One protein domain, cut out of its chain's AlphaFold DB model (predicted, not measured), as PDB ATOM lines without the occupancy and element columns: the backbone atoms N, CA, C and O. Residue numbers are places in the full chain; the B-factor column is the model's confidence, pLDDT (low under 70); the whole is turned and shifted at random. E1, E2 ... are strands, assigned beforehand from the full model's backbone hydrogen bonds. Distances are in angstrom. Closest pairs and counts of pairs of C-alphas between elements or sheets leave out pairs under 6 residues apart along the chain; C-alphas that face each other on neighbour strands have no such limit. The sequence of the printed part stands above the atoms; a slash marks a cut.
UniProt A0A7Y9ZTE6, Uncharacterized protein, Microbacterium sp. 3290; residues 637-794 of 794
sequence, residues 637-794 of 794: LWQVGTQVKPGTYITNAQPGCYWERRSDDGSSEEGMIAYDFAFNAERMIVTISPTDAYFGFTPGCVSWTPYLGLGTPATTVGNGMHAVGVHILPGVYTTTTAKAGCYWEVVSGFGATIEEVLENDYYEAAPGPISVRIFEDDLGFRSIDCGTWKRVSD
ATOM      1  N   LEU A 637      47.240 -29.227  73.906       92.75
ATOM      2  CA  LEU A 637      47.880 -28.924  75.179       92.75
ATOM      3  C   LEU A 637      48.825 -27.723  75.013       92.75
ATOM      4  O   LEU A 637      49.750 -27.766  74.202       92.75
ATOM      5  N   TRP A 638      48.568 -26.642  75.749       94.31
ATOM      6  CA  TRP A 638      49.310 -25.382  75.674       94.31
ATOM      7  C   TRP A 638      50.169 -25.195  76.917       94.31
ATOM      8  O   TRP A 638      49.648 -25.135  78.028       94.31
ATOM      9  N   GLN A 639      51.479 -25.044  76.733       95.62
ATOM     10  CA  GLN A 639      52.402 -24.777  77.828       95.62
ATOM     11  C   GLN A 639      52.176 -23.370  78.394       95.62
ATOM     12  O   GLN A 639      52.222 -22.358  77.675       95.62
ATOM     13  N   VAL A 640      51.929 -23.303  79.697       95.94
ATOM     14  CA  VAL A 640      51.650 -22.051  80.397       95.94
ATOM     15  C   VAL A 640      52.952 -21.271  80.601       95.94
ATOM     16  O   VAL A 640      54.014 -21.824  80.870       95.94
ATOM     17  N   GLY A 641      52.894 -19.957  80.392       91.94
ATOM     18  CA  GLY A 641      54.037 -19.045  80.445       91.94
ATOM     19  C   GLY A 641      54.759 -18.861  79.104       91.94
ATOM     20  O   GLY A 641      55.227 -17.757  78.827       91.94
ATOM     21  N   THR A 642      54.797 -19.883  78.242       92.50
ATOM     22  CA  THR A 642      55.474 -19.822  76.930       92.50
ATOM     23  C   THR A 642      54.498 -19.728  75.756       92.50
ATOM     24  O   THR A 642      54.690 -18.886  74.876       92.50
ATOM     25  N   GLN A 643      53.444 -20.550  75.734       93.69
ATOM     26  CA  GLN A 643      52.477 -20.623  74.630       93.69
ATOM     27  C   GLN A 643      51.142 -19.957  74.978       93.69
ATOM     28  O   GLN A 643      50.531 -19.311  74.128       93.69
ATOM     29  N   VAL A 644      50.712 -20.056  76.235       93.62
ATOM     30  CA  VAL A 644      49.560 -19.330  76.782       93.62
ATOM     31  C   VAL A 644      49.989 -18.567  78.027       93.62
ATOM     32  O   VAL A 644      50.769 -19.057  78.837       93.62
ATOM     33  N   LYS A 645      49.505 -17.336  78.196       94.25
ATOM     34  CA  LYS A 645      49.780 -16.572  79.417       94.25
ATOM     35  C   LYS A 645      48.815 -16.993  80.525       94.25
ATOM     36  O   LYS A 645      47.634 -17.151  80.211       94.25
ATOM     37  N   PRO A 646      49.264 -17.071  81.789       95.75
ATOM     38  CA  PRO A 646      48.356 -17.159  82.924       95.75
ATOM     39  C   PRO A 646      47.310 -16.045  82.888       95.75
ATOM     40  O   PRO A 646      47.587 -14.931  82.425       95.75
ATOM     41  N   GLY A 647      46.117 -16.345  83.380       94.94
ATOM     42  CA  GLY A 647      44.998 -15.417  83.415       94.94
ATOM     43  C   GLY A 647      43.665 -16.098  83.155       94.94
ATOM     44  O   GLY A 647      43.593 -17.293  82.871       94.94
ATOM     45  N   THR A 648      42.602 -15.307  83.251       95.94
ATOM     46  CA  THR A 648      41.241 -15.780  83.018       95.94
ATOM     47  C   THR A 648      40.888 -15.679  81.545       95.94
ATOM     48  O   THR A 648      41.053 -14.633  80.908       95.94
ATOM     49  N   TYR A 649      40.367 -16.769  81.005       95.81
ATOM     50  CA  TYR A 649      39.892 -16.858  79.641       95.81
ATOM     51  C   TYR A 649      38.428 -17.253  79.629       95.81
ATOM     52  O   TYR A 649      37.934 -17.946  80.511       95.81
ATOM     53  N   ILE A 650      37.743 -16.790  78.595       94.62
ATOM     54  CA  ILE A 650      36.343 -17.071  78.329       94.62
ATOM     55  C   ILE A 650      36.225 -17.709  76.950       94.62
ATOM     56  O   ILE A 650      36.873 -17.275  75.989       94.62
ATOM     57  N   THR A 651      35.367 -18.713  76.847       94.69
ATOM     58  CA  THR A 651      34.929 -19.266  75.572       94.69
ATOM     59  C   THR A 651      33.413 -19.436  75.541       94.69
ATOM     60  O   THR A 651      32.758 -19.561  76.576       94.69
ATOM     61  N   ASN A 652      32.868 -19.451  74.329       92.38
ATOM     62  CA  ASN A 652      31.537 -19.971  74.052       92.38
ATOM     63  C   ASN A 652      31.714 -21.403  73.535       92.38
ATOM     64  O   ASN A 652      31.861 -21.631  72.330       92.38
ATOM     65  N   ALA A 653      31.769 -22.339  74.473       91.56
ATOM     66  CA  ALA A 653      31.937 -23.752  74.213       91.56
ATOM     67  C   ALA A 653      30.746 -24.325  73.431       91.56
ATOM     68  O   ALA A 653      29.603 -23.891  73.568       91.56
ATOM     69  N   GLN A 654      31.033 -25.313  72.592       93.19
ATOM     70  CA  GLN A 654      30.066 -26.213  71.972       93.19
ATOM     71  C   GLN A 654      30.016 -27.531  72.765       93.19
ATOM     72  O   GLN A 654      30.981 -27.829  73.479       93.19
ATOM     73  N   PRO A 655      28.946 -28.341  72.620       90.56
ATOM     74  CA  PRO A 655      28.869 -29.653  73.258       90.56
ATOM     75  C   PRO A 655      30.118 -30.487  72.950       90.56
ATOM     76  O   PRO A 655      30.538 -30.572  71.793       90.56
ATOM     77  N   GLY A 656      30.725 -31.086  73.976       88.94
ATOM     78  CA  GLY A 656      31.977 -31.833  73.830       88.94
ATOM     79  C   GLY A 656      33.249 -31.015  74.065       88.94
ATOM     80  O   GLY A 656      34.351 -31.542  73.887       88.94
ATOM     81  N   CYS A 657      33.135 -29.737  74.447       93.88
ATOM     82  CA  CYS A 657      34.280 -28.999  74.972       93.88
ATOM     83  C   CYS A 657      34.696 -29.609  76.308       93.88
ATOM     84  O   CYS A 657      33.949 -29.579  77.276       93.88
ATOM     85  N   TYR A 658      35.907 -30.137  76.329       94.62
ATOM     86  CA  TYR A 658      36.618 -30.565  77.515       94.62
ATOM     87  C   TYR A 658      37.828 -29.656  77.639       94.62
ATOM     88  O   TYR A 658      38.537 -29.449  76.645       94.62
ATOM     89  N   TRP A 659      38.062 -29.123  78.827       95.19
ATOM     90  CA  TRP A 659      39.306 -28.444  79.142       95.19
ATOM     91  C   TRP A 659      39.894 -28.995  80.431       95.19
ATOM     92  O   TRP A 659      39.176 -29.470  81.305       95.19
ATOM     93  N   GLU A 660      41.213 -28.910  80.534       94.81
ATOM     94  CA  GLU A 660      41.970 -29.358  81.695       94.81
ATOM     95  C   GLU A 660      43.111 -28.386  82.010       94.81
ATOM     96  O   GLU A 660      43.746 -27.807  81.124       94.81
ATOM     97  N   ARG A 661      43.380 -28.220  83.299       96.12
ATOM     98  CA  ARG A 661      44.578 -27.593  83.854       96.12
ATOM     99  C   ARG A 661      45.452 -28.698  84.422       96.12
ATOM    100  O   ARG A 661      44.946 -29.591  85.104       96.12
ATOM    101  N   ARG A 662      46.754 -28.645  84.149       94.88
ATOM    102  CA  ARG A 662      47.676 -29.732  84.487       94.88
ATOM    103  C   ARG A 662      48.971 -29.243  85.120       94.88
ATOM    104  O   ARG A 662      49.493 -28.191  84.742       94.88
ATOM    105  N   SER A 663      49.497 -30.028  86.056       93.81
ATOM    106  CA  SER A 663      50.829 -29.864  86.655       93.81
ATOM    107  C   SER A 663      51.918 -30.595  85.860       93.81
ATOM    108  O   SER A 663      53.100 -30.302  86.037       93.81
ATOM    109  N   ASP A 664      51.524 -31.486  84.945       90.44
ATOM    110  CA  ASP A 664      52.389 -32.229  84.028       90.44
ATOM    111  C   ASP A 664      51.941 -32.093  82.560       90.44
ATOM    112  O   ASP A 664      50.978 -31.399  82.231       90.44
ATOM    113  N   ASP A 665      52.660 -32.758  81.663       84.31
ATOM    114  CA  ASP A 665      52.450 -32.752  80.214       84.31
ATOM    115  C   ASP A 665      51.357 -33.716  79.713       84.31
ATOM    116  O   ASP A 665      51.284 -33.979  78.512       84.31
ATOM    117  N   GLY A 666      50.500 -34.248  80.592       83.31
ATOM    118  CA  GLY A 666      49.497 -35.247  80.198       83.31
ATOM    119  C   GLY A 666      49.940 -36.696  80.364       83.31
ATOM    120  O   GLY A 666      49.202 -37.598  79.976       83.31
ATOM    121  N   SER A 667      51.134 -36.934  80.913       81.00
ATOM    122  CA  SER A 667      51.710 -38.276  81.036       81.00
ATOM    123  C   SER A 667      51.136 -39.122  82.176       81.00
ATOM    124  O   SER A 667      51.293 -40.343  82.138       81.00
ATOM    125  N   SER A 668      50.457 -38.522  83.161       81.62
ATOM    126  CA  SER A 668      49.860 -39.244  84.293       81.62
ATOM    127  C   SER A 668      48.437 -38.782  84.625       81.62
ATOM    128  O   SER A 668      48.053 -37.657  84.325       81.62
ATOM    129  N   GLU A 669      47.631 -39.619  85.279       82.00
ATOM    130  CA  GLU A 669      46.335 -39.172  85.822       82.00
ATOM    131  C   GLU A 669      46.510 -38.257  87.052       82.00
ATOM    132  O   GLU A 669      45.709 -37.350  87.258       82.00
ATOM    133  N   GLU A 670      47.600 -38.422  87.814       86.88
ATOM    134  CA  GLU A 670      47.920 -37.621  89.010       86.88
ATOM    135  C   GLU A 670      48.241 -36.148  88.694       86.88
ATOM    136  O   GLU A 670      48.116 -35.283  89.559       86.88
ATOM    137  N   GLY A 671      48.637 -35.839  87.454       87.56
ATOM    138  CA  GLY A 671      48.971 -34.481  87.024       87.56
ATOM    139  C   GLY A 671      47.779 -33.572  86.717       87.56
ATOM    140  O   GLY A 671      47.967 -32.407  86.354       87.56
ATOM    141  N   MET A 672      46.549 -34.076  86.817       92.19
ATOM    142  CA  MET A 672      45.339 -33.299  86.559       92.19
ATOM    143  C   MET A 672      45.018 -32.388  87.753       92.19
ATOM    144  O   MET A 672      44.758 -32.864  88.852       92.19
ATOM    145  N   ILE A 673      45.027 -31.068  87.535       93.00
ATOM    146  CA  ILE A 673      44.727 -30.070  88.578       93.00
ATOM    147  C   ILE A 673      43.222 -29.824  88.658       93.00
ATOM    148  O   ILE A 673      42.634 -29.842  89.732       93.00
ATOM    149  N   ALA A 674      42.615 -29.540  87.511       93.19
ATOM    150  CA  ALA A 674      41.196 -29.258  87.382       93.19
ATOM    151  C   ALA A 674      40.774 -29.553  85.950       93.19
ATOM    152  O   ALA A 674      41.562 -29.385  85.017       93.19
ATOM    153  N   TYR A 675      39.533 -29.961  85.759       92.94
ATOM    154  CA  TYR A 675      38.965 -30.153  84.439       92.94
ATOM    155  C   TYR A 675      37.475 -29.893  84.498       92.94
ATOM    156  O   TYR A 675      36.857 -29.968  85.558       92.94
ATOM    157  N   ASP A 676      36.901 -29.613  83.342       92.31
ATOM    158  CA  ASP A 676      35.471 -29.417  83.221       92.31
ATOM    159  C   ASP A 676      35.040 -29.675  81.776       92.31
ATOM    160  O   ASP A 676      35.829 -29.624  80.823       92.31
ATOM    161  N   PHE A 677      33.770 -30.021  81.631       91.81
ATOM    162  CA  PHE A 677      33.179 -30.494  80.399       91.81
ATOM    163  C   PHE A 677      31.853 -29.789  80.140       91.81
ATOM    164  O   PHE A 677      30.926 -29.839  80.945       91.81
ATOM    165  N   ALA A 678      31.735 -29.174  78.969       90.69
ATOM    166  CA  ALA A 678      30.476 -28.623  78.506       90.69
ATOM    167  C   ALA A 678      29.640 -29.700  77.811       90.69
ATOM    168  O   ALA A 678      29.919 -30.129  76.684       90.69
ATOM    169  N   PHE A 679      28.558 -30.085  78.483       83.94
ATOM    170  CA  PHE A 679      27.547 -31.007  77.960       83.94
ATOM    171  C   PHE A 679      26.676 -30.362  76.875       83.94
ATOM    172  O   PHE A 679      26.187 -31.044  75.976       83.94
ATOM    173  N   ASN A 680      26.514 -29.038  76.924       85.06
ATOM    174  CA  ASN A 680      25.723 -28.259  75.977       85.06
ATOM    175  C   ASN A 680      26.548 -27.098  75.406       85.06
ATOM    176  O   ASN A 680      27.665 -26.838  75.840       85.06
ATOM    177  N   ALA A 681      25.993 -26.374  74.431       85.69
ATOM    178  CA  ALA A 681      26.585 -25.107  74.019       85.69
ATOM    179  C   ALA A 681      26.437 -24.099  75.163       85.69
ATOM    180  O   ALA A 681      25.319 -23.730  75.528       85.69
ATOM    181  N   GLU A 682      27.554 -23.666  75.729       91.06
ATOM    182  CA  GLU A 682      27.548 -22.880  76.954       91.06
ATOM    183  C   GLU A 682      28.790 -22.007  77.089       91.06
ATOM    184  O   GLU A 682      29.775 -22.143  76.364       91.06
ATOM    185  N   ARG A 683      28.739 -21.052  78.013       93.12
ATOM    186  CA  ARG A 683      29.922 -20.269  78.350       93.12
ATOM    187  C   ARG A 683      30.788 -21.077  79.299       93.12
ATOM    188  O   ARG A 683      30.280 -21.601  80.281       93.12
ATOM    189  N   MET A 684      32.090 -21.093  79.059       94.56
ATOM    190  CA  MET A 684      33.057 -21.587  80.034       94.56
ATOM    191  C   MET A 684      34.054 -20.480  80.338       94.56
ATOM    192  O   MET A 684      34.440 -19.708  79.453       94.56
ATOM    193  N   ILE A 685      34.425 -20.375  81.608       95.38
ATOM    194  CA  ILE A 685      35.416 -19.422  82.091       95.38
ATOM    195  C   ILE A 685      36.405 -20.217  82.919       95.38
ATOM    196  O   ILE A 685      35.995 -20.979  83.788       95.38
ATOM    197  N   VAL A 686      37.687 -20.032  82.630       96.25
ATOM    198  CA  VAL A 686      38.766 -20.704  83.347       96.25
ATOM    199  C   VAL A 686      39.880 -19.722  83.651       96.25
ATOM    200  O   VAL A 686      40.288 -18.938  82.789       96.25
ATOM    201  N   THR A 687      40.387 -19.768  84.874       97.19
ATOM    202  CA  THR A 687      41.621 -19.105  85.275       97.19
ATOM    203  C   THR A 687      42.765 -20.100  85.178       97.19
ATOM    204  O   THR A 687      42.859 -21.036  85.965       97.19
ATOM    205  N   ILE A 688      43.654 -19.864  84.213       96.31
ATOM    206  CA  ILE A 688      44.925 -20.576  84.087       96.31
ATOM    207  C   ILE A 688      45.887 -19.956  85.102       96.31
ATOM    208  O   ILE A 688      46.234 -18.772  84.988       96.31
ATOM    209  N   SER A 689      46.293 -20.732  86.105       94.25
ATOM    210  CA  SER A 689      47.202 -20.274  87.157       94.25
ATOM    211  C   SER A 689      48.625 -20.129  86.613       94.25
ATOM    212  O   SER A 689      49.043 -20.908  85.757       94.25
ATOM    213  N   PRO A 690      49.431 -19.191  87.140       93.31
ATOM    214  CA  PRO A 690      50.864 -19.150  86.864       93.31
ATOM    215  C   PRO A 690      51.626 -20.427  87.243       93.31
ATOM    216  O   PRO A 690      52.728 -20.625  86.742       93.31
ATOM    217  N   THR A 691      51.071 -21.251  88.137       94.00
ATOM    218  CA  THR A 691      51.668 -22.520  88.587       94.00
ATOM    219  C   THR A 691      51.260 -23.723  87.743       94.00
ATOM    220  O   THR A 691      51.807 -24.803  87.949       94.00
ATOM    221  N   ASP A 692      50.301 -23.569  86.831       95.94
ATOM    222  CA  ASP A 692      49.951 -24.639  85.901       95.94
ATOM    223  C   ASP A 692      51.129 -24.864  84.952       95.94
ATOM    224  O   ASP A 692      51.747 -23.907  84.487       95.94
ATOM    225  N   ALA A 693      51.435 -26.119  84.637       95.25
ATOM    226  CA  ALA A 693      52.412 -26.432  83.604       95.25
ATOM    227  C   ALA A 693      51.766 -26.332  82.214       95.25
ATOM    228  O   ALA A 693      52.358 -25.772  81.283       95.25
ATOM    229  N   TYR A 694      50.530 -26.828  82.084       95.69
ATOM    230  CA  TYR A 694      49.806 -26.880  80.818       95.69
ATOM    231  C   TYR A 694      48.301 -26.605  80.971       95.69
ATOM    232  O   TYR A 694      47.690 -26.907  81.997       95.69
ATOM    233  N   PHE A 695      47.701 -26.060  79.911       96.06
ATOM    234  CA  PHE A 695      46.255 -25.932  79.727       96.06
ATOM    235  C   PHE A 695      45.835 -26.648  78.442       96.06
ATOM    236  O   PHE A 695      46.272 -26.286  77.346       96.06
ATOM    237  N   GLY A 696      45.012 -27.681  78.577       93.69
ATOM    238  CA  GLY A 696      44.519 -28.502  77.478       93.69
ATOM    239  C   GLY A 696      43.069 -28.188  77.156       93.69
ATOM    240  O   GLY A 696      42.279 -27.925  78.057       93.69
ATOM    241  N   PHE A 697      42.695 -28.220  75.876       95.50
ATOM    242  CA  PHE A 697      41.281 -28.195  75.499       95.50
ATOM    243  C   PHE A 697      40.986 -28.880  74.161       95.50
ATOM    244  O   PHE A 697      41.841 -28.947  73.271       95.50
ATOM    245  N   THR A 698      39.750 -29.355  73.998       95.38
ATOM    246  CA  THR A 698      39.272 -30.075  72.804       95.38
ATOM    247  C   THR A 698      38.629 -29.146  71.757       95.38
ATOM    248  O   THR A 698      38.291 -27.996  72.053       95.38
ATOM    249  N   PRO A 699      38.413 -29.614  70.507       92.25
ATOM    250  CA  PRO A 699      37.745 -28.839  69.452       92.25
ATOM    251  C   PRO A 699      36.408 -28.200  69.824       92.25
ATOM    252  O   PRO A 699      36.098 -27.127  69.303       92.25
ATOM    253  N   GLY A 700      35.650 -28.793  70.752       91.31
ATOM    254  CA  GLY A 700      34.385 -28.227  71.215       91.31
ATOM    255  C   GLY A 700      34.533 -26.837  71.841       91.31
ATOM    256  O   GLY A 700      33.593 -26.054  71.809       91.31
ATOM    257  N   CYS A 701      35.706 -26.471  72.365       92.75
ATOM    258  CA  CYS A 701      35.893 -25.183  73.034       92.75
ATOM    259  C   CYS A 701      36.088 -24.005  72.072       92.75
ATOM    260  O   CYS A 701      36.191 -22.877  72.540       92.75
ATOM    261  N   VAL A 702      36.134 -24.238  70.753       90.81
ATOM    262  CA  VAL A 702      36.250 -23.235  69.673       90.81
ATOM    263  C   VAL A 702      37.480 -22.330  69.791       90.81
ATOM    264  O   VAL A 702      38.466 -22.517  69.078       90.81
ATOM    265  N   SER A 703      37.428 -21.326  70.664       92.94
ATOM    266  CA  SER A 703      38.546 -20.441  70.945       92.94
ATOM    267  C   SER A 703      38.408 -19.760  72.301       92.94
ATOM    268  O   SER A 703      37.343 -19.241  72.626       92.94
ATOM    269  N   TRP A 704      39.513 -19.633  73.019       95.31
ATOM    270  CA  TRP A 704      39.586 -18.906  74.276       95.31
ATOM    271  C   TRP A 704      40.068 -17.472  74.059       95.31
ATOM    272  O   TRP A 704      41.130 -17.211  73.480       95.31
ATOM    273  N   THR A 705      39.271 -16.525  74.545       93.81
ATOM    274  CA  THR A 705      39.567 -15.089  74.529       93.81
ATOM    275  C   THR A 705      39.932 -14.633  75.938       93.81
ATOM    276  O   THR A 705      39.303 -15.101  76.884       93.81
ATOM    277  N   PRO A 706      40.912 -13.729  76.124       92.94
ATOM    278  CA  PRO A 706      41.175 -13.146  77.433       92.94
ATOM    279  C   PRO A 706      39.905 -12.510  77.999       92.94
ATOM    280  O   PRO A 706      39.267 -11.678  77.345       92.94
ATOM    281  N   TYR A 707      39.537 -12.903  79.210       91.81
ATOM    282  CA  TYR A 707      38.375 -12.363  79.889       91.81
ATOM    283  C   TYR A 707      38.722 -10.992  80.479       91.81
ATOM    284  O   TYR A 707      39.498 -10.878  81.421       91.81
ATOM    285  N   LEU A 708      38.167  -9.928  79.889       89.12
ATOM    286  CA  LEU A 708      38.396  -8.538  80.313       89.12
ATOM    287  C   LEU A 708      37.229  -7.959  81.134       89.12
ATOM    288  O   LEU A 708      37.108  -6.740  81.231       89.12
ATOM    289  N   GLY A 709      36.329  -8.808  81.647       88.06
ATOM    290  CA  GLY A 709      35.110  -8.358  82.330       88.06
ATOM    291  C   GLY A 709      34.134  -7.612  81.413       88.06
ATOM    292  O   GLY A 709      33.365  -6.770  81.866       88.06
ATOM    293  N   LEU A 710      34.191  -7.868  80.103       87.38
ATOM    294  CA  LEU A 710      33.292  -7.255  79.129       87.38
ATOM    295  C   LEU A 710      32.032  -8.109  79.000       87.38
ATOM    296  O   LEU A 710      32.102  -9.247  78.545       87.38
ATOM    297  N   GLY A 711      30.882  -7.543  79.346       84.19
ATOM    298  CA  GLY A 711      29.605  -8.240  79.277       84.19
ATOM    299  C   GLY A 711      28.433  -7.315  79.561       84.19
ATOM    300  O   GLY A 711      28.580  -6.100  79.700       84.19
ATOM    301  N   THR A 712      27.241  -7.892  79.596       86.12
ATOM    302  CA  THR A 712      26.024  -7.223  80.052       86.12
ATOM    303  C   THR A 712      25.318  -8.199  80.988       86.12
ATOM    304  O   THR A 712      24.869  -9.241  80.507       86.12
ATOM    305  N   PRO A 713      25.252  -7.907  82.298       90.00
ATOM    306  CA  PRO A 713      24.630  -8.799  83.269       90.00
ATOM    307  C   PRO A 713      23.162  -9.057  82.942       90.00
ATOM    308  O   PRO A 713      22.414  -8.124  82.641       90.00
ATOM    309  N   ALA A 714      22.746 -10.319  83.015       93.44
ATOM    310  CA  ALA A 714      21.379 -10.746  82.753       93.44
ATOM    311  C   ALA A 714      20.671 -11.207  84.038       93.44
ATOM    312  O   ALA A 714      21.296 -11.707  84.970       93.44
ATOM    313  N   THR A 715      19.342 -11.074  84.063       94.44
ATOM    314  CA  THR A 715      18.446 -11.615  85.109       94.44
ATOM    315  C   THR A 715      17.938 -13.023  84.784       94.44
ATOM    316  O   THR A 715      17.107 -13.586  85.499       94.44
ATOM    317  N   THR A 716      18.365 -13.589  83.659       94.38
ATOM    318  CA  THR A 716      18.000 -14.930  83.205       94.38
ATOM    319  C   THR A 716      19.216 -15.553  82.544       94.38
ATOM    320  O   THR A 716      19.777 -14.961  81.620       94.38
ATOM    321  N   VAL A 717      19.621 -16.729  83.017       93.12
ATOM    322  CA  VAL A 717      20.785 -17.452  82.501       93.12
ATOM    323  C   VAL A 717      20.461 -18.928  82.285       93.12
ATOM    324  O   VAL A 717      19.597 -19.488  82.956       93.12
ATOM    325  N   GLY A 718      21.124 -19.548  81.311       91.00
ATOM    326  CA  GLY A 718      21.064 -20.993  81.075       91.00
ATOM    327  C   GLY A 718      22.297 -21.707  81.625       91.00
ATOM    328  O   GLY A 718      22.996 -21.168  82.480       91.00
ATOM    329  N   ASN A 719      22.597 -22.884  81.079       90.12
ATOM    330  CA  ASN A 719      23.803 -23.639  81.419       90.12
ATOM    331  C   ASN A 719      25.099 -22.862  81.094       90.12
ATOM    332  O   ASN A 719      25.111 -21.918  80.290       90.12
ATOM    333  N   GLY A 720      26.190 -23.272  81.733       93.06
ATOM    334  CA  GLY A 720      27.515 -22.672  81.625       93.06
ATOM    335  C   GLY A 720      27.896 -21.803  82.814       93.06
ATOM    336  O   GLY A 720      27.120 -21.584  83.741       93.06
ATOM    337  N   MET A 721      29.134 -21.324  82.775       94.94
ATOM    338  CA  MET A 721      29.732 -20.454  83.776       94.94
ATOM    339  C   MET A 721      29.335 -19.000  83.510       94.94
ATOM    340  O   MET A 721      29.595 -18.443  82.437       94.94
ATOM    341  N   HIS A 722      28.720 -18.354  84.497       95.75
ATOM    342  CA  HIS A 722      28.308 -16.956  84.439       95.75
ATOM    343  C   HIS A 722      29.038 -16.162  85.511       95.75
ATOM    344  O   HIS A 722      28.724 -16.262  86.688       95.75
ATOM    345  N   ALA A 723      29.999 -15.343  85.088       96.44
ATOM    346  CA  ALA A 723      30.636 -14.391  85.996       96.44
ATOM    347  C   ALA A 723      29.624 -13.373  86.548       96.44
ATOM    348  O   ALA A 723      28.926 -12.703  85.769       96.44
ATOM    349  N   VAL A 724      29.567 -13.251  87.871       96.38
ATOM    350  CA  VAL A 724      28.661 -12.337  88.574       96.38
ATOM    351  C   VAL A 724      29.071 -10.890  88.295       96.38
ATOM    352  O   VAL A 724      30.242 -10.570  88.106       96.38
ATOM    353  N   GLY A 725      28.085 -10.015  88.115       93.31
ATOM    354  CA  GLY A 725      28.293  -8.611  87.756       93.31
ATOM    355  C   GLY A 725      28.733  -8.369  86.305       93.31
ATOM    356  O   GLY A 725      28.776  -7.216  85.878       93.31
ATOM    357  N   VAL A 726      28.995  -9.418  85.511       93.50
ATOM    358  CA  VAL A 726      29.373  -9.299  84.085       93.50
ATOM    359  C   VAL A 726      28.406 -10.029  83.156       93.50
ATOM    360  O   VAL A 726      27.991  -9.469  82.139       93.50
ATOM    361  N   HIS A 727      28.031 -11.261  83.494       94.62
ATOM    362  CA  HIS A 727      27.100 -12.086  82.716       94.62
ATOM    363  C   HIS A 727      25.783 -12.335  83.453       94.62
ATOM    364  O   HIS A 727      24.740 -12.428  82.810       94.62
ATOM    365  N   ILE A 728      25.820 -12.393  84.783       95.75
ATOM    366  CA  ILE A 728      24.662 -12.607  85.658       95.75
ATOM    367  C   ILE A 728      24.640 -11.547  86.764       95.75
ATOM    368  O   ILE A 728      25.694 -11.093  87.201       95.75
ATOM    369  N   LEU A 729      23.457 -11.108  87.191       96.00
ATOM    370  CA  LEU A 729      23.313 -10.220  88.356       96.00
ATOM    371  C   LEU A 729      23.287 -11.026  89.667       96.00
ATOM    372  O   LEU A 729      22.698 -12.103  89.655       96.00
ATOM    373  N   PRO A 730      23.806 -10.512  90.797       96.06
ATOM    374  CA  PRO A 730      23.592 -11.139  92.107       96.06
ATOM    375  C   PRO A 730      22.101 -11.126  92.472       96.06
ATOM    376  O   PRO A 730      21.372 -10.236  92.037       96.06
ATOM    377  N   GLY A 731      21.613 -12.095  93.237       95.81
ATOM    378  CA  GLY A 731      20.225 -12.195  93.698       95.81
ATOM    379  C   GLY A 731      19.780 -13.640  93.907       95.81
ATOM    380  O   GLY A 731      20.574 -14.570  93.785       95.81
ATOM    381  N   VAL A 732      18.497 -13.844  94.197       96.25
ATOM    382  CA  VAL A 732      17.921 -15.194  94.309       96.25
ATOM    383  C   VAL A 732      17.424 -15.642  92.945       96.25
ATOM    384  O   VAL A 732      16.614 -14.955  92.318       96.25
ATOM    385  N   TYR A 733      17.892 -16.797  92.489       96.31
ATOM    386  CA  TYR A 733      17.501 -17.411  91.228       96.31
ATOM    387  C   TYR A 733      16.752 -18.701  91.478       96.31
ATOM    388  O   TYR A 733      17.187 -19.528  92.270       96.31
ATOM    389  N   THR A 734      15.664 -18.897  90.742       94.50
ATOM    390  CA  THR A 734      14.893 -20.138  90.770       94.50
ATOM    391  C   THR A 734      14.909 -20.794  89.392       94.50
ATOM    392  O   THR A 734      14.761 -20.109  88.372       94.50
ATOM    393  N   THR A 735      15.085 -22.117  89.341       92.19
ATOM    394  CA  THR A 735      14.954 -22.878  88.090       92.19
ATOM    395  C   THR A 735      13.500 -22.915  87.630       92.19
ATOM    396  O   THR A 735      12.576 -23.084  88.425       92.19
ATOM    397  N   THR A 736      13.264 -22.786  86.323       78.88
ATOM    398  CA  THR A 736      11.905 -22.940  85.773       78.88
ATOM    399  C   THR A 736      11.480 -24.408  85.676       78.88
ATOM    400  O   THR A 736      10.312 -24.717  85.880       78.88
ATOM    401  N   THR A 737      12.422 -25.308  85.368       73.62
ATOM    402  CA  THR A 737      12.237 -26.769  85.285       73.62
ATOM    403  C   THR A 737      13.593 -27.465  85.474       73.62
ATOM    404  O   THR A 737      14.304 -27.675  84.488       73.62
ATOM    405  N   ALA A 738      13.973 -27.808  86.708       77.19
ATOM    406  CA  ALA A 738      15.175 -28.612  86.937       77.19
ATOM    407  C   ALA A 738      14.940 -30.066  86.494       77.19
ATOM    408  O   ALA A 738      13.897 -30.656  86.789       77.19
ATOM    409  N   LYS A 739      15.900 -30.634  85.762       79.25
ATOM    410  CA  LYS A 739      15.869 -32.026  85.296       79.25
ATOM    411  C   LYS A 739      16.719 -32.916  86.205       79.25
ATOM    412  O   LYS A 739      17.527 -32.418  86.985       79.25
ATOM    413  N   ALA A 740      16.527 -34.229  86.087       83.81
ATOM    414  CA  ALA A 740      17.474 -35.206  86.619       83.81
ATOM    415  C   ALA A 740      18.871 -34.937  86.033       83.81
ATOM    416  O   ALA A 740      18.981 -34.673  84.835       83.81
ATOM    417  N   GLY A 741      19.902 -34.978  86.874       85.00
ATOM    418  CA  GLY A 741      21.270 -34.604  86.513       85.00
ATOM    419  C   GLY A 741      21.585 -33.112  86.667       85.00
ATOM    420  O   GLY A 741      22.669 -32.689  86.277       85.00
ATOM    421  N   CYS A 742      20.669 -32.306  87.221       90.88
ATOM    422  CA  CYS A 742      20.945 -30.899  87.509       90.88
ATOM    423  C   CYS A 742      22.065 -30.778  88.544       90.88
ATOM    424  O   CYS A 742      21.921 -31.236  89.679       90.88
ATOM    425  N   TYR A 743      23.143 -30.117  88.129       92.25
ATOM    426  CA  TYR A 743      24.237 -29.676  88.977       92.25
ATOM    427  C   TYR A 743      24.362 -28.160  88.893       92.25
ATOM    428  O   TYR A 743      24.329 -27.568  87.807       92.25
ATOM    429  N   TRP A 744      24.527 -27.519  90.036       94.00
ATOM    430  CA  TRP A 744      24.864 -26.109  90.090       94.00
ATOM    431  C   TRP A 744      25.898 -25.868  91.170       94.00
ATOM    432  O   TRP A 744      25.967 -26.603  92.152       94.00
ATOM    433  N   GLU A 745      26.682 -24.819  90.968       96.25
ATOM    434  CA  GLU A 745      27.662 -24.352  91.933       96.25
ATOM    435  C   GLU A 745      27.769 -22.825  91.887       96.25
ATOM    436  O   GLU A 745      27.658 -22.181  90.836       96.25
ATOM    437  N   VAL A 746      27.990 -22.249  93.058       96.81
ATOM    438  CA  VAL A 746      28.444 -20.879  93.256       96.81
ATOM    439  C   VAL A 746      29.935 -20.959  93.557       96.81
ATOM    440  O   VAL A 746      30.352 -21.741  94.410       96.81
ATOM    441  N   VAL A 747      30.746 -20.176  92.849       96.81
ATOM    442  CA  VAL A 747      32.208 -20.249  92.931       96.81
ATOM    443  C   VAL A 747      32.829 -18.899  93.282       96.81
ATOM    444  O   VAL A 747      32.440 -17.847  92.771       96.81
ATOM    445  N   SER A 748      33.853 -18.943  94.130       96.00
ATOM    446  CA  SER A 748      34.714 -17.805  94.489       96.00
ATOM    447  C   SER A 748      35.861 -17.582  93.496       96.00
ATOM    448  O   SER A 748      36.519 -16.541  93.519       96.00
ATOM    449  N   GLY A 749      36.084 -18.542  92.595       94.56
ATOM    450  CA  GLY A 749      37.164 -18.564  91.615       94.56
ATOM    451  C   GLY A 749      36.744 -19.235  90.305       94.56
ATOM    452  O   GLY A 749      35.696 -19.863  90.215       94.56
ATOM    453  N   PHE A 750      37.561 -19.080  89.260       96.25
ATOM    454  CA  PHE A 750      37.396 -19.812  87.990       96.25
ATOM    455  C   PHE A 750      38.525 -20.829  87.768       96.25
ATOM    456  O   PHE A 750      38.800 -21.217  86.635       96.25
ATOM    457  N   GLY A 751      39.254 -21.204  88.814       93.56
ATOM    458  CA  GLY A 751      40.239 -22.276  88.766       93.56
ATOM    459  C   GLY A 751      39.604 -23.667  88.655       93.56
ATOM    460  O   GLY A 751      40.277 -24.571  88.159       93.56
ATOM    461  N   ALA A 752      38.332 -23.805  89.045       90.44
ATOM    462  CA  ALA A 752      37.566 -25.057  89.085       90.44
ATOM    463  C   ALA A 752      38.201 -26.121  89.994       90.44
ATOM    464  O   ALA A 752      38.231 -27.307  89.665       90.44
ATOM    465  N   THR A 753      38.747 -25.684  91.130       88.94
ATOM    466  CA  THR A 753      39.137 -26.588  92.216       88.94
ATOM    467  C   THR A 753      38.020 -26.637  93.255       88.94
ATOM    468  O   THR A 753      37.227 -25.700  93.369       88.94
ATOM    469  N   ILE A 754      37.938 -27.726  94.019       87.19
ATOM    470  CA  ILE A 754      36.857 -27.913  94.997       87.19
ATOM    471  C   ILE A 754      36.866 -26.836  96.094       87.19
ATOM    472  O   ILE A 754      35.819 -26.498  96.630       87.19
ATOM    473  N   GLU A 755      38.027 -26.248  96.395       91.12
ATOM    474  CA  GLU A 755      38.178 -25.175  97.385       91.12
ATOM    475  C   GLU A 755      37.525 -23.859  96.949       91.12
ATOM    476  O   GLU A 755      37.258 -23.001  97.788       91.12
ATOM    477  N   GLU A 756      37.291 -23.676  95.647       93.69
ATOM    478  CA  GLU A 756      36.644 -22.477  95.120       93.69
ATOM    479  C   GLU A 756      35.115 -22.589  95.119       93.69
ATOM    480  O   GLU A 756      34.442 -21.563  94.983       93.69
ATOM    481  N   VAL A 757      34.568 -23.796  95.292       95.62
ATOM    482  CA  VAL A 757      33.125 -24.044  95.362       95.62
ATOM    483  C   VAL A 757      32.600 -23.574  96.718       95.62
ATOM    484  O   VAL A 757      32.953 -24.114  97.764       95.62
ATOM    485  N   LEU A 758      31.758 -22.542  96.696       95.38
ATOM    486  CA  LEU A 758      31.142 -21.950  97.884       95.38
ATOM    487  C   LEU A 758      29.878 -22.704  98.300       95.38
ATOM    488  O   LEU A 758      29.656 -22.956  99.481       95.38
ATOM    489  N   GLU A 759      29.051 -23.055  97.321       95.44
ATOM    490  CA  GLU A 759      27.800 -23.779  97.513       95.44
ATOM    491  C   GLU A 759      27.515 -24.590  96.251       95.44
ATOM    492  O   GLU A 759      27.668 -24.069  95.146       95.44
ATOM    493  N   ASN A 760      27.110 -25.851  96.387       95.12
ATOM    494  CA  ASN A 760      26.726 -26.687  95.256       95.12
ATOM    495  C   ASN A 760      25.706 -27.750  95.663       95.12
ATOM    496  O   ASN A 760      25.641 -28.152  96.823       95.12
ATOM    497  N   ASP A 761      24.953 -28.251  94.688       94.31
ATOM    498  CA  ASP A 761      24.071 -29.401  94.886       94.31
ATOM    499  C   ASP A 761      23.923 -30.208  93.586       94.31
ATOM    500  O   ASP A 761      24.111 -29.683  92.481       94.31
ATOM    501  N   TYR A 762      23.594 -31.494  93.718       92.50
ATOM    502  CA  TYR A 762      23.375 -32.420  92.608       92.50
ATOM    503  C   TYR A 762      22.114 -33.252  92.822       92.50
ATOM    504  O   TYR A 762      21.949 -33.917  93.843       92.50
ATOM    505  N   TYR A 763      21.255 -33.294  91.805       89.38
ATOM    506  CA  TYR A 763      19.981 -34.002  91.885       89.38
ATOM    507  C   TYR A 763      19.900 -35.153  90.880       89.38
ATOM    508  O   TYR A 763      19.691 -34.941  89.683       89.38
ATOM    509  N   GLU A 764      20.007 -36.391  91.376       86.31
ATOM    510  CA  GLU A 764      19.881 -37.618  90.569       86.31
ATOM    511  C   GLU A 764      18.498 -37.769  89.915       86.31
ATOM    512  O   GLU A 764      18.385 -38.243  88.786       86.31
ATOM    513  N   ALA A 765      17.438 -37.335  90.601       85.19
ATOM    514  CA  ALA A 765      16.070 -37.281  90.088       85.19
ATOM    515  C   ALA A 765      15.611 -35.824  89.946       85.19
ATOM    516  O   ALA A 765      16.170 -34.936  90.579       85.19
ATOM    517  N   ALA A 766      14.583 -35.564  89.132       83.00
ATOM    518  CA  ALA A 766      14.080 -34.205  88.914       83.00
ATOM    519  C   ALA A 766      13.548 -33.592  90.234       83.00
ATOM    520  O   ALA A 766      12.516 -34.054  90.729       83.00
ATOM    521  N   PRO A 767      14.199 -32.553  90.795       80.25
ATOM    522  CA  PRO A 767      13.942 -32.104  92.169       80.25
ATOM    523  C   PRO A 767      12.789 -31.092  92.303       80.25
ATOM    524  O   PRO A 767      12.500 -30.620  93.398       80.25
ATOM    525  N   GLY A 768      12.114 -30.736  91.205       81.88
ATOM    526  CA  GLY A 768      11.235 -29.563  91.165       81.88
ATOM    527  C   GLY A 768      12.033 -28.249  91.108       81.88
ATOM    528  O   GLY A 768      13.223 -28.272  90.793       81.88
ATOM    529  N   PRO A 769      11.400 -27.081  91.327       85.69
ATOM    530  CA  PRO A 769      12.098 -25.795  91.327       85.69
ATOM    531  C   PRO A 769      13.134 -25.703  92.456       85.69
ATOM    532  O   PRO A 769      12.797 -25.874  93.625       85.69
ATOM    533  N   ILE A 770      14.375 -25.372  92.103       91.38
ATOM    534  CA  ILE A 770      15.488 -25.138  93.035       91.38
ATOM    535  C   ILE A 770      15.695 -23.634  93.131       91.38
ATOM    536  O   ILE A 770      15.635 -22.962  92.101       91.38
ATOM    537  N   SER A 771      15.947 -23.109  94.329       92.88
ATOM    538  CA  SER A 771      16.324 -21.705  94.518       92.88
ATOM    539  C   SER A 771      17.727 -21.593  95.098       92.88
ATOM    540  O   SER A 771      18.020 -22.247  96.090       92.88
ATOM    541  N   VAL A 772      18.553 -20.743  94.492       95.12
ATOM    542  CA  VAL A 772      19.942 -20.474  94.891       95.12
ATOM    543  C   VAL A 772      20.100 -18.975  95.081       95.12
ATOM    544  O   VAL A 772      19.600 -18.191  94.267       95.12
ATOM    545  N   ARG A 773      20.778 -18.556  96.150       95.81
ATOM    546  CA  ARG A 773      21.156 -17.154  96.335       95.81
ATOM    547  C   ARG A 773      22.585 -16.953  95.849       95.81
ATOM    548  O   ARG A 773      23.485 -17.627  96.316       95.81
ATOM    549  N   ILE A 774      22.759 -16.002  94.939       96.44
ATOM    550  CA  ILE A 774      24.060 -15.559  94.434       96.44
ATOM    551  C   ILE A 774      24.329 -14.182  95.037       96.44
ATOM    552  O   ILE A 774      23.544 -13.249  94.837       96.44
ATOM    553  N   PHE A 775      25.401 -14.049  95.799       95.88
ATOM    554  CA  PHE A 775      25.851 -12.812  96.415       95.88
ATOM    555  C   PHE A 775      26.677 -11.960  95.443       95.88
ATOM    556  O   PHE A 775      27.032 -12.377  94.344       95.88
ATOM    557  N   GLU A 776      26.909 -10.700  95.810       92.88
ATOM    558  CA  GLU A 776      27.651  -9.744  94.976       92.88
ATOM    559  C   GLU A 776      29.157 -10.038  94.939       92.88
ATOM    560  O   GLU A 776      29.820  -9.704  93.959       92.88
ATOM    561  N   ASP A 777      29.684 -10.659  95.994       94.44
ATOM    562  CA  ASP A 777      31.079 -11.068  96.147       94.44
ATOM    563  C   ASP A 777      31.387 -12.455  95.568       94.44
ATOM    564  O   ASP A 777      32.564 -12.797  95.418       94.44
ATOM    565  N   ASP A 778      30.365 -13.211  95.165       96.12
ATOM    566  CA  ASP A 778      30.552 -14.426  94.377       96.12
ATOM    567  C   ASP A 778      31.198 -14.076  93.036       96.12
ATOM    568  O   ASP A 778      30.846 -13.089  92.388       96.12
ATOM    569  N   LEU A 779      32.136 -14.901  92.571       95.62
ATOM    570  CA  LEU A 779      32.811 -14.633  91.305       95.62
ATOM    571  C   LEU A 779      32.037 -15.223  90.125       95.62
ATOM    572  O   LEU A 779      31.953 -14.613  89.052       95.62
ATOM    573  N   GLY A 780      31.461 -16.408  90.314       95.81
ATOM    574  CA  GLY A 780      30.780 -17.145  89.265       95.81
ATOM    575  C   GLY A 780      29.613 -17.975  89.768       95.81
ATOM    576  O   GLY A 780      29.585 -18.436  90.902       95.81
ATOM    577  N   PHE A 781      28.663 -18.198  88.870       96.56
ATOM    578  CA  PHE A 781      27.612 -19.190  89.023       96.56
ATOM    579  C   PHE A 781      27.665 -20.139  87.832       96.56
ATOM    580  O   PHE A 781      27.551 -19.697  86.682       96.56
ATOM    581  N   ARG A 782      27.838 -21.433  88.093       94.44
ATOM    582  CA  ARG A 782      27.805 -22.475  87.071       94.44
ATOM    583  C   ARG A 782      26.549 -23.304  87.226       94.44
ATOM    584  O   ARG A 782      26.180 -23.735  88.310       94.44
ATOM    585  N   SER A 783      25.914 -23.556  86.090       92.88
ATOM    586  CA  SER A 783      24.822 -24.505  85.988       92.88
ATOM    587  C   SER A 783      25.067 -25.504  84.867       92.88
ATOM    588  O   SER A 783      25.488 -25.130  83.771       92.88
ATOM    589  N   ILE A 784      24.767 -26.768  85.148       90.31
ATOM    590  CA  ILE A 784      24.814 -27.885  84.213       90.31
ATOM    591  C   ILE A 784      23.465 -28.604  84.293       90.31
ATOM    592  O   ILE A 784      23.016 -28.995  85.366       90.31
ATOM    593  N   ASP A 785      22.783 -28.712  83.154       87.81
ATOM    594  CA  ASP A 785      21.498 -29.409  82.977       87.81
ATOM    595  C   ASP A 785      20.345 -29.034  83.936       87.81
ATOM    596  O   ASP A 785      19.303 -29.694  83.971       87.81
ATOM    597  N   CYS A 786      20.432 -27.889  84.619       87.69
ATOM    598  CA  CYS A 786      19.342 -27.357  85.449       87.69
ATOM    599  C   CYS A 786      18.300 -26.547  84.663       87.69
ATOM    600  O   CYS A 786      17.278 -26.134  85.218       87.69
ATOM    601  N   GLY A 787      18.536 -26.314  83.368       85.50
ATOM    602  CA  GLY A 787      17.656 -25.524  82.516       85.50
ATOM    603  C   GLY A 787      17.909 -24.024  82.661       85.50
ATOM    604  O   GLY A 787      19.048 -23.568  82.644       85.50
ATOM    605  N   THR A 788      16.839 -23.230  82.714       90.81
ATOM    606  CA  THR A 788      16.943 -21.770  82.835       90.81
ATOM    607  C   THR A 788      16.754 -21.336  84.282       90.81
ATOM    608  O   THR A 788      15.756 -21.684  84.916       90.81
ATOM    609  N   TRP A 789      17.685 -20.521  84.767       94.19
ATOM    610  CA  TRP A 789      17.605 -19.825  86.042       94.19
ATOM    611  C   TRP A 789      17.042 -18.432  85.823       94.19
ATOM    612  O   TRP A 789      17.553 -17.664  85.003       94.19
ATOM    613  N   LYS A 790      15.994 -18.092  86.569       94.88
ATOM    614  CA  LYS A 790      15.377 -16.768  86.536       94.88
ATOM    615  C   LYS A 790      15.508 -16.111  87.899       94.88
ATOM    616  O   LYS A 790      15.125 -16.699  88.905       94.88
ATOM    617  N   ARG A 791      16.003 -14.876  87.917       94.88
ATOM    618  CA  ARG A 791      16.085 -14.064  89.132       94.88
ATOM    619  C   ARG A 791      14.678 -13.736  89.630       94.88
ATOM    620  O   ARG A 791      13.873 -13.195  88.869       94.88
ATOM    621  N   VAL A 792      14.381 -14.068  90.880       93.75
ATOM    622  CA  VAL A 792      13.071 -13.855  91.519       93.75
ATOM    623  C   VAL A 792      13.101 -12.751  92.573       93.75
ATOM    624  O   VAL A 792      12.072 -12.125  92.813       93.75
ATOM    625  N   SER A 793      14.269 -12.454  93.146       88.25
ATOM    626  CA  SER A 793      14.474 -11.308  94.035       88.25
ATOM    627  C   SER A 793      15.925 -10.829  94.013       88.25
ATOM    628  O   SER A 793      16.813 -11.512  93.494       88.25
ATOM    629  N   ASP A 794      16.144  -9.650  94.596       78.75
ATOM    630  CA  ASP A 794      17.471  -9.164  94.983       78.75
ATOM    631  C   ASP A 794      18.043  -9.945  96.184       78.75
ATOM    632  O   ASP A 794      17.269 -10.586  96.939       78.75
TER     633      ASP A 794
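AT A GLANCE: This is residues 637 to 794 of the 794 residues of an uncharacterized protein of Microbacterium sp. 3290 (UniProt A0A7Y9ZTE6). Two lobes of strands sit end to end along the longest axis, joined where E5 meets E7 and by the long link of residues 698 to 719. The first lobe is a small sandwich, the sheet E1 E6 E3 E4 over the two-strand sheet E2 E5; the second holds the sheet E7 E12 E9 E10 and, at the end far from the first lobe, the sheet E11 E8 E13. The printed part has 158 residues, with no named helix and thirteen named strands, E1 to E13 in chain order; the sheets, in the orders named, are antiparallel. The class is all strand, though 70 residues, under half, are in named elements. The whole is compact, with a radius of gyration of the C-alphas of 15.5 A and spans of 45 by 33 by 27 A.

HOW THE PARTS SIT: E1, residues 637 to 639, is an edge strand beside E6, residues 694 to 697; N 638 and O 695 are 2.8 A apart, within hydrogen-bond range. E2, residues 647 to 653, is antiparallel to E5, residues 682 to 688, with N 649 and O 686 at 2.8 A. E3, residues 657 to 662, has E6 as a neighbour, N 696 to O 660 being 2.8 A, and forms a hairpin with E4, residues 672 to 678, where N 661 and O 674 are 2.8 A apart. These six strands make a sandwich, two sheets face to face, with best planes 25 degrees apart. E7, residues 720 to 723, has 11 pairs of C-alphas within 8 A of E5, the closest those of Glu 682 and Gly 720, 4.7 A. E8, residues 731 to 735, is the inner strand between E11, residues 771 to 774, with N 733 to O 772 at 2.8 A, and E13, residues 789 to 793, with N 792 to O 732 at 2.8 A. E9, residues 742 to 747, forms a hairpin with E10, residues 757 to 763, N 746 to O 759 being 2.8 A. E12, residues 780 to 784, has as neighbours E9, with N 782 to O 745 at 2.8 A, and E7, with N 722 to O 781 at 2.8 A. E10 and E11 are near each other.

IN THESE COORDINATES: E1 begins at C-alpha 637, (47.880, -28.924, 75.179), and E13 ends at C-alpha 793, (14.474, -11.308, 94.035). E5 measures 18.9 A, E2 18.0 A, E4 17.5 A and E10 16.9 A.

THE WHOLE: The C-alphas of Ser 667 and Ser 793, the two farthest apart, are 47.8 A apart. The printed part has no cut, and the link E6 to E7 is long. Mean pLDDT of the printed part is 91.9; no printed residue is under 70.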